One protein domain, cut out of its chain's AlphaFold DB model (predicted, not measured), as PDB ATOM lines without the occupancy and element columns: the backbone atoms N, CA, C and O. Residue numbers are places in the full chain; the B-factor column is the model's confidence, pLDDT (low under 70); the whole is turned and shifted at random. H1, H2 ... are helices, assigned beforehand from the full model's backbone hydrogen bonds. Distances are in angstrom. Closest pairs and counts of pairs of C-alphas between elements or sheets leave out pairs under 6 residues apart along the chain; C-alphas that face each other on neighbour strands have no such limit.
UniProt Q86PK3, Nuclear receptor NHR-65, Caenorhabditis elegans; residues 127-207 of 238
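What this domain is: This is residues 127 to 207 of the 238 residues of the protein "Nuclear receptor NHR-65" of Caenorhabditis elegans (UniProt Q86PK3). The longest helix, H3, runs between H1 and H2: H1 packs beside it, while H2 meets it near one end and then diverges, leaving an open gap. Short H4 packs on H1 at residues 137 to 138; residues 162 to 183 stick out, of which 162 to 165 belong to H2 and 177 to 183 to H3, with the long link between these two helices. The printed part has 81 residues with four named helices, H1 to H4 in order, and no named strand: all helix, loose, radius of gyration of the C-alphas 14.7 A, spans 44 by 33 by 17 A.

How they stand to each other: H3, residues 177 to 195, touches H1, residues 127 to 139, at a shallow tilt of 27 degrees, the same way; their closest C-alphas, Ala 133 and Thr 192, are 6.0 A apart. H2, residues 150 to 165, forms a helical hairpin with H3, at a steep tilt of 40 degrees, opposite ways. They touch through residues 154 to 161 and 190 to 195 alone, the closest C-alphas being Gly 157 and Trp 194, 6.4 A. H4, residues 199 to 203, only just touches H1, with 3 pairs of C-alphas within 8 A, the closest Glu 138 and Gln 202, 5.9 A. H2 is apart from H1 and H4. Every O i to N i+4 pair is within hydrogen-bond range in H1, H2 and H3; H4 has 0 of 1, but 2 of 2 O i to N i+3 pairs.

Where its parts are: H3 measures 26.7 A, H2 23.2 A, H1 18.5 A and H4 7.4 A from first to last C-alpha. C-alpha 127 is at (181.791, 189.115, 143.321), C-alpha 203 at (191.336, 174.213, 154.127).

The domain as a whole: The farthest C-alphas, Lys 148 and Lys 174, are 45.0 A apart. The printed part has no cut; the link from H2 to H3 is long. The model's pLDDT is under 70 at residues 143 to 145, 161 to 170 and 205 to 207.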
ATOM      1  N   VAL A 127     181.459 190.430 143.901       88.06
ATOM      2  CA  VAL A 127     181.791 189.115 143.321       88.06
ATOM      3  C   VAL A 127     183.190 189.110 142.685       88.06
ATOM      4  O   VAL A 127     183.977 188.235 143.047       88.06
ATOM      5  N   PRO A 128     183.599 190.116 141.882       89.19
ATOM      6  CA  PRO A 128     184.942 190.135 141.298       89.19
ATOM      7  C   PRO A 128     186.068 190.220 142.338       89.19
ATOM      8  O   PRO A 128     187.166 189.711 142.114       89.19
ATOM      9  N   LEU A 129     185.821 190.874 143.480       89.19
ATOM     10  CA  LEU A 129     186.790 190.946 144.577       89.19
ATOM     11  C   LEU A 129     186.913 189.599 145.285       89.19
ATOM     12  O   LEU A 129     188.023 189.171 145.597       89.19
ATOM     13  N   LEU A 130     185.786 188.921 145.507       89.44
ATOM     14  CA  LEU A 130     185.754 187.602 146.129       89.44
ATOM     15  C   LEU A 130     186.453 186.552 145.260       89.44
ATOM     16  O   LEU A 130     187.271 185.806 145.785       89.44
ATOM     17  N   GLU A 131     186.240 186.559 143.943       90.25
ATOM     18  CA  GLU A 131     186.946 185.661 143.013       90.25
ATOM     19  C   GLU A 131     188.467 185.876 143.033       90.25
ATOM     20  O   GLU A 131     189.249 184.925 142.967       90.25
ATOM     21  N   LYS A 132     188.921 187.134 143.129       91.69
ATOM     22  CA  LYS A 132     190.353 187.442 143.277       91.69
ATOM     23  C   LYS A 132     190.891 186.976 144.626       91.69
ATOM     24  O   LYS A 132     192.014 186.485 144.692       91.69
ATOM     25  N   ALA A 133     190.105 187.129 145.689       90.50
ATOM     26  CA  ALA A 133     190.497 186.684 147.016       90.50
ATOM     27  C   ALA A 133     190.599 185.159 147.110       90.50
ATOM     28  O   ALA A 133     191.573 184.660 147.666       90.50
ATOM     29  N   GLU A 134     189.647 184.434 146.528       89.50
ATOM     30  CA  GLU A 134     189.653 182.973 146.476       89.50
ATOM     31  C   GLU A 134     190.924 182.456 145.794       89.50
ATOM     32  O   GLU A 134     191.652 181.661 146.383       89.50
ATOM     33  N   LYS A 135     191.276 183.012 144.628       89.69
ATOM     34  CA  LYS A 135     192.522 182.668 143.918       89.69
ATOM     35  C   LYS A 135     193.777 182.930 144.752       89.69
ATOM     36  O   LYS A 135     194.711 182.135 144.716       89.69
ATOM     37  N   LEU A 136     193.822 184.039 145.497       89.06
ATOM     38  CA  LEU A 136     194.954 184.350 146.379       89.06
ATOM     39  C   LEU A 136     195.066 183.349 147.530       89.06
ATOM     40  O   LEU A 136     196.168 182.913 147.855       89.06
ATOM     41  N   ILE A 137     193.937 182.978 148.134       88.50
ATOM     42  CA  ILE A 137     193.895 181.993 149.218       88.50
ATOM     43  C   ILE A 137     194.349 180.623 148.708       88.50
ATOM     44  O   ILE A 137     195.199 180.003 149.344       88.50
ATOM     45  N   GLU A 138     193.868 180.193 147.539       86.50
ATOM     46  CA  GLU A 138     194.287 178.942 146.892       86.50
ATOM     47  C   GLU A 138     195.783 178.910 146.563       86.50
ATOM     48  O   GLU A 138     196.434 177.892 146.784       86.50
ATOM     49  N   PHE A 139     196.337 180.015 146.055       85.44
ATOM     50  CA  PHE A 139     197.761 180.105 145.728       85.44
ATOM     51  C   PHE A 139     198.655 180.111 146.981       85.44
ATOM     52  O   PHE A 139     199.761 179.575 146.957       85.44
ATOM     53  N   GLY A 140     198.170 180.681 148.088       82.38
ATOM     54  CA  GLY A 140     198.888 180.724 149.361       82.38
ATOM     55  C   GLY A 140     199.935 181.833 149.470       82.38
ATOM     56  O   GLY A 140     199.985 182.776 148.678       82.38
ATOM     57  N   SER A 141     200.754 181.767 150.523       79.62
ATOM     58  CA  SER A 141     201.837 182.728 150.753       79.62
ATOM     59  C   SER A 141     203.053 182.423 149.871       79.62
ATOM     60  O   SER A 141     203.545 181.298 149.870       79.62
ATOM     61  N   GLU A 142     203.608 183.441 149.211       70.94
ATOM     62  CA  GLU A 142     204.829 183.338 148.386       70.94
ATOM     63  C   GLU A 142     206.083 182.944 149.190       70.94
ATOM     64  O   GLU A 142     207.088 182.534 148.614       70.94
ATOM     65  N   SER A 143     206.070 183.094 150.519       69.38
ATOM     66  CA  SER A 143     207.207 182.773 151.385       69.38
ATOM     67  C   SER A 143     206.743 182.160 152.709       69.38
ATOM     68  O   SER A 143     205.902 182.753 153.388       69.38
ATOM     69  N   PRO A 144     207.289 181.001 153.118       65.94
ATOM     70  CA  PRO A 144     206.911 180.372 154.374       65.94
ATOM     71  C   PRO A 144     207.418 181.198 155.564       65.94
ATOM     72  O   PRO A 144     208.621 181.328 155.789       65.94
ATOM     73  N   VAL A 145     206.493 181.749 156.355       69.38
ATOM     74  CA  VAL A 145     206.814 182.429 157.619       69.38
ATOM     75  C   VAL A 145     206.757 181.413 158.750       69.38
ATOM     76  O   VAL A 145     205.684 180.968 159.156       69.38
ATOM     77  N   PHE A 146     207.918 181.038 159.277       74.69
ATOM     78  CA  PHE A 146     208.011 180.162 160.441       74.69
ATOM     79  C   PHE A 146     207.907 180.984 161.722       74.69
ATOM     80  O   PHE A 146     208.660 181.933 161.933       74.69
ATOM     81  N   SER A 147     206.985 180.610 162.606       80.75
ATOM     82  CA  SER A 147     206.807 181.294 163.885       80.75
ATOM     83  C   SER A 147     206.389 180.322 164.986       80.75
ATOM     84  O   SER A 147     205.929 179.212 164.726       80.75
ATOM     85  N   LYS A 148     206.534 180.758 166.241       85.69
ATOM     86  CA  LYS A 148     206.193 179.953 167.425       85.69
ATOM     87  C   LYS A 148     204.684 179.762 167.614       85.69
ATOM     88  O   LYS A 148     204.276 178.826 168.290       85.69
ATOM     89  N   ASN A 149     203.861 180.677 167.097       86.44
ATOM     90  CA  ASN A 149     202.406 180.613 167.201       86.44
ATOM     91  C   ASN A 149     201.735 181.405 166.067       86.44
ATOM     92  O   ASN A 149     202.325 182.317 165.498       86.44
ATOM     93  N   ARG A 150     200.466 181.093 165.784       85.75
ATOM     94  CA  ARG A 150     199.692 181.692 164.682       85.75
ATOM     95  C   ARG A 150     199.615 183.221 164.731       85.75
ATOM     96  O   ARG A 150     199.729 183.871 163.698       85.75
ATOM     97  N   LEU A 151     199.444 183.797 165.922       85.69
ATOM     98  CA  LEU A 151     199.356 185.250 166.091       85.69
ATOM     99  C   LEU A 151     200.685 185.933 165.742       85.69
ATOM    100  O   LEU A 151     200.693 186.973 165.091       85.69
ATOM    101  N   LEU A 152     201.803 185.323 166.132       84.31
ATOM    102  CA  LEU A 152     203.141 185.784 165.789       84.31
ATOM    103  C   LEU A 152     203.402 185.643 164.283       84.31
ATOM    104  O   LEU A 152     203.951 186.573 163.702       84.31
ATOM    105  N   LYS A 153     202.941 184.552 163.644       84.12
ATOM    106  CA  LYS A 153     202.983 184.364 162.177       84.12
ATOM    107  C   LYS A 153     202.310 185.537 161.462       84.12
ATOM    108  O   LYS A 153     202.903 186.151 160.580       84.12
ATOM    109  N   LEU A 154     201.099 185.893 161.899       83.44
ATOM    110  CA  LEU A 154     200.343 187.023 161.356       83.44
ATOM    111  C   LEU A 154     201.041 188.364 161.600       83.44
ATOM    112  O   LEU A 154     201.154 189.168 160.678       83.44
ATOM    113  N   ALA A 155     201.524 188.618 162.817       86.19
ATOM    114  CA  ALA A 155     202.207 189.868 163.144       86.19
ATOM    115  C   ALA A 155     203.487 190.065 162.310       86.19
ATOM    116  O   ALA A 155     203.729 191.160 161.808       86.19
ATOM    117  N   GLN A 156     204.265 188.997 162.107       82.75
ATOM    118  CA  GLN A 156     205.453 189.005 161.250       82.75
ATOM    119  C   GLN A 156     205.095 189.231 159.779       82.75
ATOM    120  O   GLN A 156     205.725 190.056 159.120       82.75
ATOM    121  N   GLY A 157     204.048 188.565 159.279       78.19
ATOM    122  CA  GLY A 157     203.533 188.814 157.933       78.19
ATOM    123  C   GLY A 157     203.121 190.276 157.740       78.19
ATOM    124  O   GLY A 157     203.449 190.874 156.722       78.19
ATOM    125  N   LEU A 158     202.475 190.894 158.739       81.50
ATOM    126  CA  LEU A 158     202.015 192.286 158.660       81.50
ATOM    127  C   LEU A 158     203.176 193.279 158.504       81.50
ATOM    128  O   LEU A 158     203.060 194.221 157.721       81.50
ATOM    129  N   GLN A 159     204.287 193.062 159.215       75.56
ATOM    130  CA  GLN A 159     205.484 193.905 159.103       75.56
ATOM    131  C   GLN A 159     206.058 193.877 157.681       75.56
ATOM    132  O   GLN A 159     206.290 194.932 157.097       75.56
ATOM    133  N   GLN A 160     206.149 192.694 157.064       70.31
ATOM    134  CA  GLN A 160     206.628 192.553 155.681       70.31
ATOM    135  C   GLN A 160     205.772 193.340 154.671       70.31
ATOM    136  O   GLN A 160     206.301 193.893 153.707       70.31
ATOM    137  N   PHE A 161     204.454 193.444 154.892       69.31
ATOM    138  CA  PHE A 161     203.573 194.250 154.035       69.31
ATOM    139  C   PHE A 161     203.703 195.754 154.256       69.31
ATOM    140  O   PHE A 161     203.555 196.522 153.303       69.31
ATOM    141  N   GLN A 162     203.937 196.186 155.494       68.25
ATOM    142  CA  GLN A 162     204.134 197.602 155.806       68.25
ATOM    143  C   GLN A 162     205.434 198.116 155.179       68.25
ATOM    144  O   GLN A 162     205.421 199.170 154.541       68.25
ATOM    145  N   ASP A 163     206.501 197.320 155.247       61.91
ATOM    146  CA  ASP A 163     207.804 197.670 154.679       61.91
ATOM    147  C   ASP A 163     207.768 197.706 153.138       61.91
ATOM    148  O   ASP A 163     208.316 198.617 152.514       61.91
ATOM    149  N   ALA A 164     207.039 196.781 152.497       62.25
ATOM    150  CA  ALA A 164     206.888 196.743 151.038       62.25
ATOM    151  C   ALA A 164     206.079 197.927 150.466       62.25
ATOM    152  O   ALA A 164     206.328 198.360 149.338       62.25
ATOM    153  N   LYS A 165     205.124 198.482 151.231       61.06
ATOM    154  CA  LYS A 165     204.318 199.647 150.813       61.06
ATOM    155  C   LYS A 165     205.094 200.974 150.855       61.06
ATOM    156  O   LYS A 165     204.635 201.946 150.259       61.06
ATOM    157  N   SER A 166     206.269 201.028 151.490       57.28
ATOM    158  CA  SER A 166     207.027 202.276 151.678       57.28
ATOM    159  C   SER A 166     207.639 202.861 150.390       57.28
ATOM    160  O   SER A 166     208.023 204.028 150.389       57.28
ATOM    161  N   ASN A 167     207.723 202.104 149.287       57.19
ATOM    162  CA  ASN A 167     208.541 202.499 148.128       57.19
ATOM    163  C   ASN A 167     207.774 203.041 146.904       57.19
ATOM    164  O   ASN A 167     208.411 203.465 145.943       57.19
ATOM    165  N   GLN A 168     206.434 203.080 146.900       61.97
ATOM    166  CA  GLN A 168     205.661 203.661 145.787       61.97
ATOM    167  C   GLN A 168     204.449 204.462 146.273       61.97
ATOM    168  O   GLN A 168     203.343 203.940 146.409       61.97
ATOM    169  N   VAL A 169     204.636 205.768 146.468       66.62
ATOM    170  CA  VAL A 169     203.520 206.700 146.675       66.62
ATOM    171  C   VAL A 169     202.985 207.126 145.306       66.62
ATOM    172  O   VAL A 169     203.676 207.795 144.539       66.62
ATOM    173  N   LYS A 170     201.749 206.735 144.976       69.19
ATOM    174  CA  LYS A 170     201.060 207.204 143.763       69.19
ATOM    175  C   LYS A 170     200.381 208.541 144.053       69.19
ATOM    176  O   LYS A 170     199.480 208.607 144.885       69.19
ATOM    177  N   PHE A 171     200.782 209.597 143.349       76.56
ATOM    178  CA  PHE A 171     200.100 210.889 143.421       76.56
ATOM    179  C   PHE A 171     198.767 210.820 142.675       76.56
ATOM    180  O   PHE A 171     198.731 210.606 141.464       76.56
ATOM    181  N   VAL A 172     197.666 211.026 143.397       76.38
ATOM    182  CA  VAL A 172     196.320 211.081 142.824       76.38
ATOM    183  C   VAL A 172     195.872 212.536 142.743       76.38
ATOM    184  O   VAL A 172     195.728 213.209 143.757       76.38
ATOM    185  N   GLN A 173     195.661 213.028 141.520       79.38
ATOM    186  CA  GLN A 173     195.274 214.422 141.268       79.38
ATOM    187  C   GLN A 173     193.768 214.675 141.438       79.38
ATOM    188  O   GLN A 173     193.347 215.821 141.574       79.38
ATOM    189  N   LYS A 174     192.940 213.622 141.403       83.12
ATOM    190  CA  LYS A 174     191.479 213.698 141.538       83.12
ATOM    191  C   LYS A 174     190.975 212.531 142.377       83.12
ATOM    192  O   LYS A 174     191.308 211.393 142.079       83.12
ATOM    193  N   MET A 175     190.158 212.807 143.390       80.38
ATOM    194  CA  MET A 175     189.557 211.771 144.233       80.38
ATOM    195  C   MET A 175     188.107 211.528 143.806       80.38
ATOM    196  O   MET A 175     187.213 212.287 144.178       80.38
ATOM    197  N   GLY A 176     187.878 210.500 142.992       84.38
ATOM    198  CA  GLY A 176     186.558 210.083 142.529       84.38
ATOM    199  C   GLY A 176     186.221 208.643 142.920       84.38
ATOM    200  O   GLY A 176     186.957 207.964 143.636       84.38
ATOM    201  N   GLN A 177     185.071 208.160 142.440       78.88
ATOM    202  CA  GLN A 177     184.589 206.805 142.735       78.88
ATOM    203  C   GLN A 177     185.565 205.722 142.254       78.88
ATOM    204  O   GLN A 177     185.734 204.713 142.932       78.88
ATOM    205  N   LYS A 178     186.204 205.922 141.095       82.81
ATOM    206  CA  LYS A 178     187.138 204.946 140.516       82.81
ATOM    207  C   LYS A 178     188.397 204.819 141.362       82.81
ATOM    208  O   LYS A 178     188.850 203.710 141.619       82.81
ATOM    209  N   GLU A 179     188.926 205.944 141.823       84.31
ATOM    210  CA  GLU A 179     190.116 205.999 142.662       84.31
ATOM    211  C   GLU A 179     189.825 205.382 144.031       84.31
ATOM    212  O   GLU A 179     190.559 204.500 144.467       84.31
ATOM    213  N   ILE A 180     188.699 205.749 144.658       84.00
ATOM    214  CA  ILE A 180     188.242 205.142 145.919       84.00
ATOM    215  C   ILE A 180     188.079 203.625 145.769       84.00
ATOM    216  O   ILE A 180     188.555 202.876 146.619       84.00
ATOM    217  N   MET A 181     187.441 203.162 144.690       84.38
ATOM    218  CA  MET A 181     187.233 201.730 144.469       84.38
ATOM    219  C   MET A 181     188.554 200.993 144.222       84.38
ATOM    220  O   MET A 181     188.734 199.885 144.714       84.38
ATOM    221  N   SER A 182     189.506 201.623 143.531       85.56
ATOM    222  CA  SER A 182     190.843 201.065 143.320       85.56
ATOM    223  C   SER A 182     191.641 200.953 144.623       85.56
ATOM    224  O   SER A 182     192.308 199.941 144.843       85.56
ATOM    225  N   PHE A 183     191.554 201.951 145.508       85.12
ATOM    226  CA  PHE A 183     192.166 201.873 146.837       85.12
ATOM    227  C   PHE A 183     191.533 200.774 147.681       85.12
ATOM    228  O   PHE A 183     192.251 199.951 148.242       85.12
ATOM    229  N   PHE A 184     190.200 200.712 147.702       86.62
ATOM    230  CA  PHE A 184     189.469 199.670 148.412       86.62
ATOM    231  C   PHE A 184     189.856 198.272 147.922       86.62
ATOM    232  O   PHE A 184     190.172 197.406 148.732       86.62
ATOM    233  N   GLU A 185     189.890 198.060 146.607       88.81
ATOM    234  CA  GLU A 185     190.337 196.806 146.008       88.81
ATOM    235  C   GLU A 185     191.779 196.469 146.408       88.81
ATOM    236  O   GLU A 185     192.064 195.342 146.807       88.81
ATOM    237  N   THR A 186     192.686 197.445 146.350       85.81
ATOM    238  CA  THR A 186     194.097 197.246 146.713       85.81
ATOM    239  C   THR A 186     194.245 196.839 148.177       85.81
ATOM    240  O   THR A 186     194.965 195.887 148.484       85.81
ATOM    241  N   ASP A 187     193.561 197.529 149.087       86.56
ATOM    242  CA  ASP A 187     193.617 197.229 150.515       86.56
ATOM    243  C   ASP A 187     192.955 195.891 150.838       86.56
ATOM    244  O   ASP A 187     193.504 195.112 151.620       86.56
ATOM    245  N   PHE A 188     191.836 195.580 150.181       90.38
ATOM    246  CA  PHE A 188     191.165 194.293 150.300       90.38
ATOM    247  C   PHE A 188     192.081 193.142 149.866       90.38
ATOM    248  O   PHE A 188     192.307 192.214 150.639       90.38
ATOM    249  N   LEU A 189     192.679 193.219 148.673       88.62
ATOM    250  CA  LEU A 189     193.585 192.180 148.176       88.62
ATOM    251  C   LEU A 189     194.863 192.076 149.015       88.62
ATOM    252  O   LEU A 189     195.370 190.975 149.225       88.62
ATOM    253  N   CYS A 190     195.365 193.197 149.537       85.81
ATOM    254  CA  CYS A 190     196.504 193.199 150.447       85.81
ATOM    255  C   CYS A 190     196.176 192.477 151.761       85.81
ATOM    256  O   CYS A 190     196.981 191.671 152.224       85.81
ATOM    257  N   ALA A 191     194.998 192.727 152.340       88.44
ATOM    258  CA  ALA A 191     194.532 192.017 153.526       88.44
ATOM    259  C   ALA A 191     194.330 190.523 153.240       88.44
ATOM    260  O   ALA A 191     194.758 189.686 154.031       88.44
ATOM    261  N   THR A 192     193.769 190.171 152.080       89.06
ATOM    262  CA  THR A 192     193.639 188.769 151.666       89.06
ATOM    263  C   THR A 192     194.996 188.085 151.551       89.06
ATOM    264  O   THR A 192     195.178 187.014 152.122       89.06
ATOM    265  N   LYS A 193     195.976 188.717 150.891       87.62
ATOM    266  CA  LYS A 193     197.348 188.193 150.800       87.62
ATOM    267  C   LYS A 193     198.012 188.083 152.179       87.62
ATOM    268  O   LYS A 193     198.857 187.226 152.387       87.62
ATOM    269  N   TRP A 194     197.637 188.920 153.142       86.62
ATOM    270  CA  TRP A 194     198.105 188.783 154.520       86.62
ATOM    271  C   TRP A 194     197.473 187.588 155.252       86.62
ATOM    272  O   TRP A 194     198.150 186.918 156.032       86.62
ATOM    273  N   PHE A 195     196.216 187.248 154.959       87.19
ATOM    274  CA  PHE A 195     195.585 186.048 155.512       87.19
ATOM    275  C   PHE A 195     196.156 184.741 154.960       87.19
ATOM    276  O   PHE A 195     196.104 183.737 155.667       87.19
ATOM    277  N   THR A 196     196.764 184.735 153.767       86.50
ATOM    278  CA  THR A 196     197.367 183.512 153.196       86.50
ATOM    279  C   THR A 196     198.542 182.966 154.006       86.50
ATOM    280  O   THR A 196     198.910 181.811 153.831       86.50
ATOM    281  N   TYR A 197     199.111 183.750 154.928       83.00
ATOM    282  CA  TYR A 197     200.114 183.260 155.876       83.00
ATOM    283  C   TYR A 197     199.525 182.310 156.926       83.00
ATOM    284  O   TYR A 197     200.282 181.674 157.656       83.00
ATOM    285  N   LEU A 198     198.202 182.207 157.043       83.75
ATOM    286  CA  LEU A 198     197.533 181.178 157.827       83.75
ATOM    287  C   LEU A 198     197.031 180.082 156.889       83.75
ATOM    288  O   LEU A 198     196.048 180.250 156.168       83.75
ATOM    289  N   ASP A 199     197.710 178.941 156.941       75.50
ATOM    290  CA  ASP A 199     197.470 177.810 156.043       75.50
ATOM    291  C   ASP A 199     196.048 177.244 156.248       75.50
ATOM    292  O   ASP A 199     195.456 176.673 155.339       75.50
ATOM    293  N   GLU A 200     195.436 177.482 157.419       80.38
ATOM    294  CA  GLU A 200     194.062 177.078 157.734       80.38
ATOM    295  C   GLU A 200     193.014 177.655 156.775       80.38
ATOM    296  O   GLU A 200     191.989 177.015 156.545       80.38
ATOM    297  N   PHE A 201     193.259 178.836 156.196       78.44
ATOM    298  CA  PHE A 201     192.321 179.443 155.248       78.44
ATOM    299  C   PHE A 201     192.232 178.673 153.927       78.44
ATOM    300  O   PHE A 201     191.204 178.747 153.258       78.44
ATOM    301  N   GLN A 202     193.260 177.895 153.576       74.81
ATOM    302  CA  GLN A 202     193.260 177.042 152.383       74.81
ATOM    303  C   GLN A 202     192.356 175.818 152.542       74.81
ATOM    304  O   GLN A 202     191.852 175.282 151.557       74.81
ATOM    305  N   PHE A 203     192.139 175.387 153.786       76.12
ATOM    306  CA  PHE A 203     191.336 174.213 154.127       76.12
ATOM    307  C   PHE A 203     189.890 174.565 154.493       76.12
ATOM    308  O   PHE A 203     189.164 173.707 154.996       76.12
ATOM    309  N   LEU A 204     189.465 175.816 154.281       71.88
ATOM    310  CA  LEU A 204     188.067 176.190 154.462       71.88
ATOM    311  C   LEU A 204     187.198 175.404 153.477       71.88
ATOM    312  O   LEU A 204     187.480 175.349 152.280       71.88
ATOM    313  N   ASP A 205     186.141 174.783 153.998       67.50
ATOM    314  CA  ASP A 205     185.203 174.010 153.194       67.50
ATOM    315  C   ASP A 205     184.487 174.933 152.200       67.50
ATOM    316  O   ASP A 205     183.639 175.749 152.570       67.50
ATOM    317  N   LYS A 206     184.830 174.790 150.917       65.31
ATOM    318  CA  LYS A 206     184.249 175.566 149.813       65.31
ATOM    319  C   LYS A 206     182.757 175.286 149.615       65.31
ATOM    320  O   LYS A 206     182.071 176.066 148.962       65.31
ATOM    321  N   ASN A 207     182.249 174.190 150.183       57.59
ATOM    322  CA  ASN A 207     180.856 173.771 150.070       57.59
ATOM    323  C   ASN A 207     180.017 174.131 151.296       57.59
ATOM    324  O   ASN A 207     178.826 173.809 151.327       57.59
TER     325      ASN A 207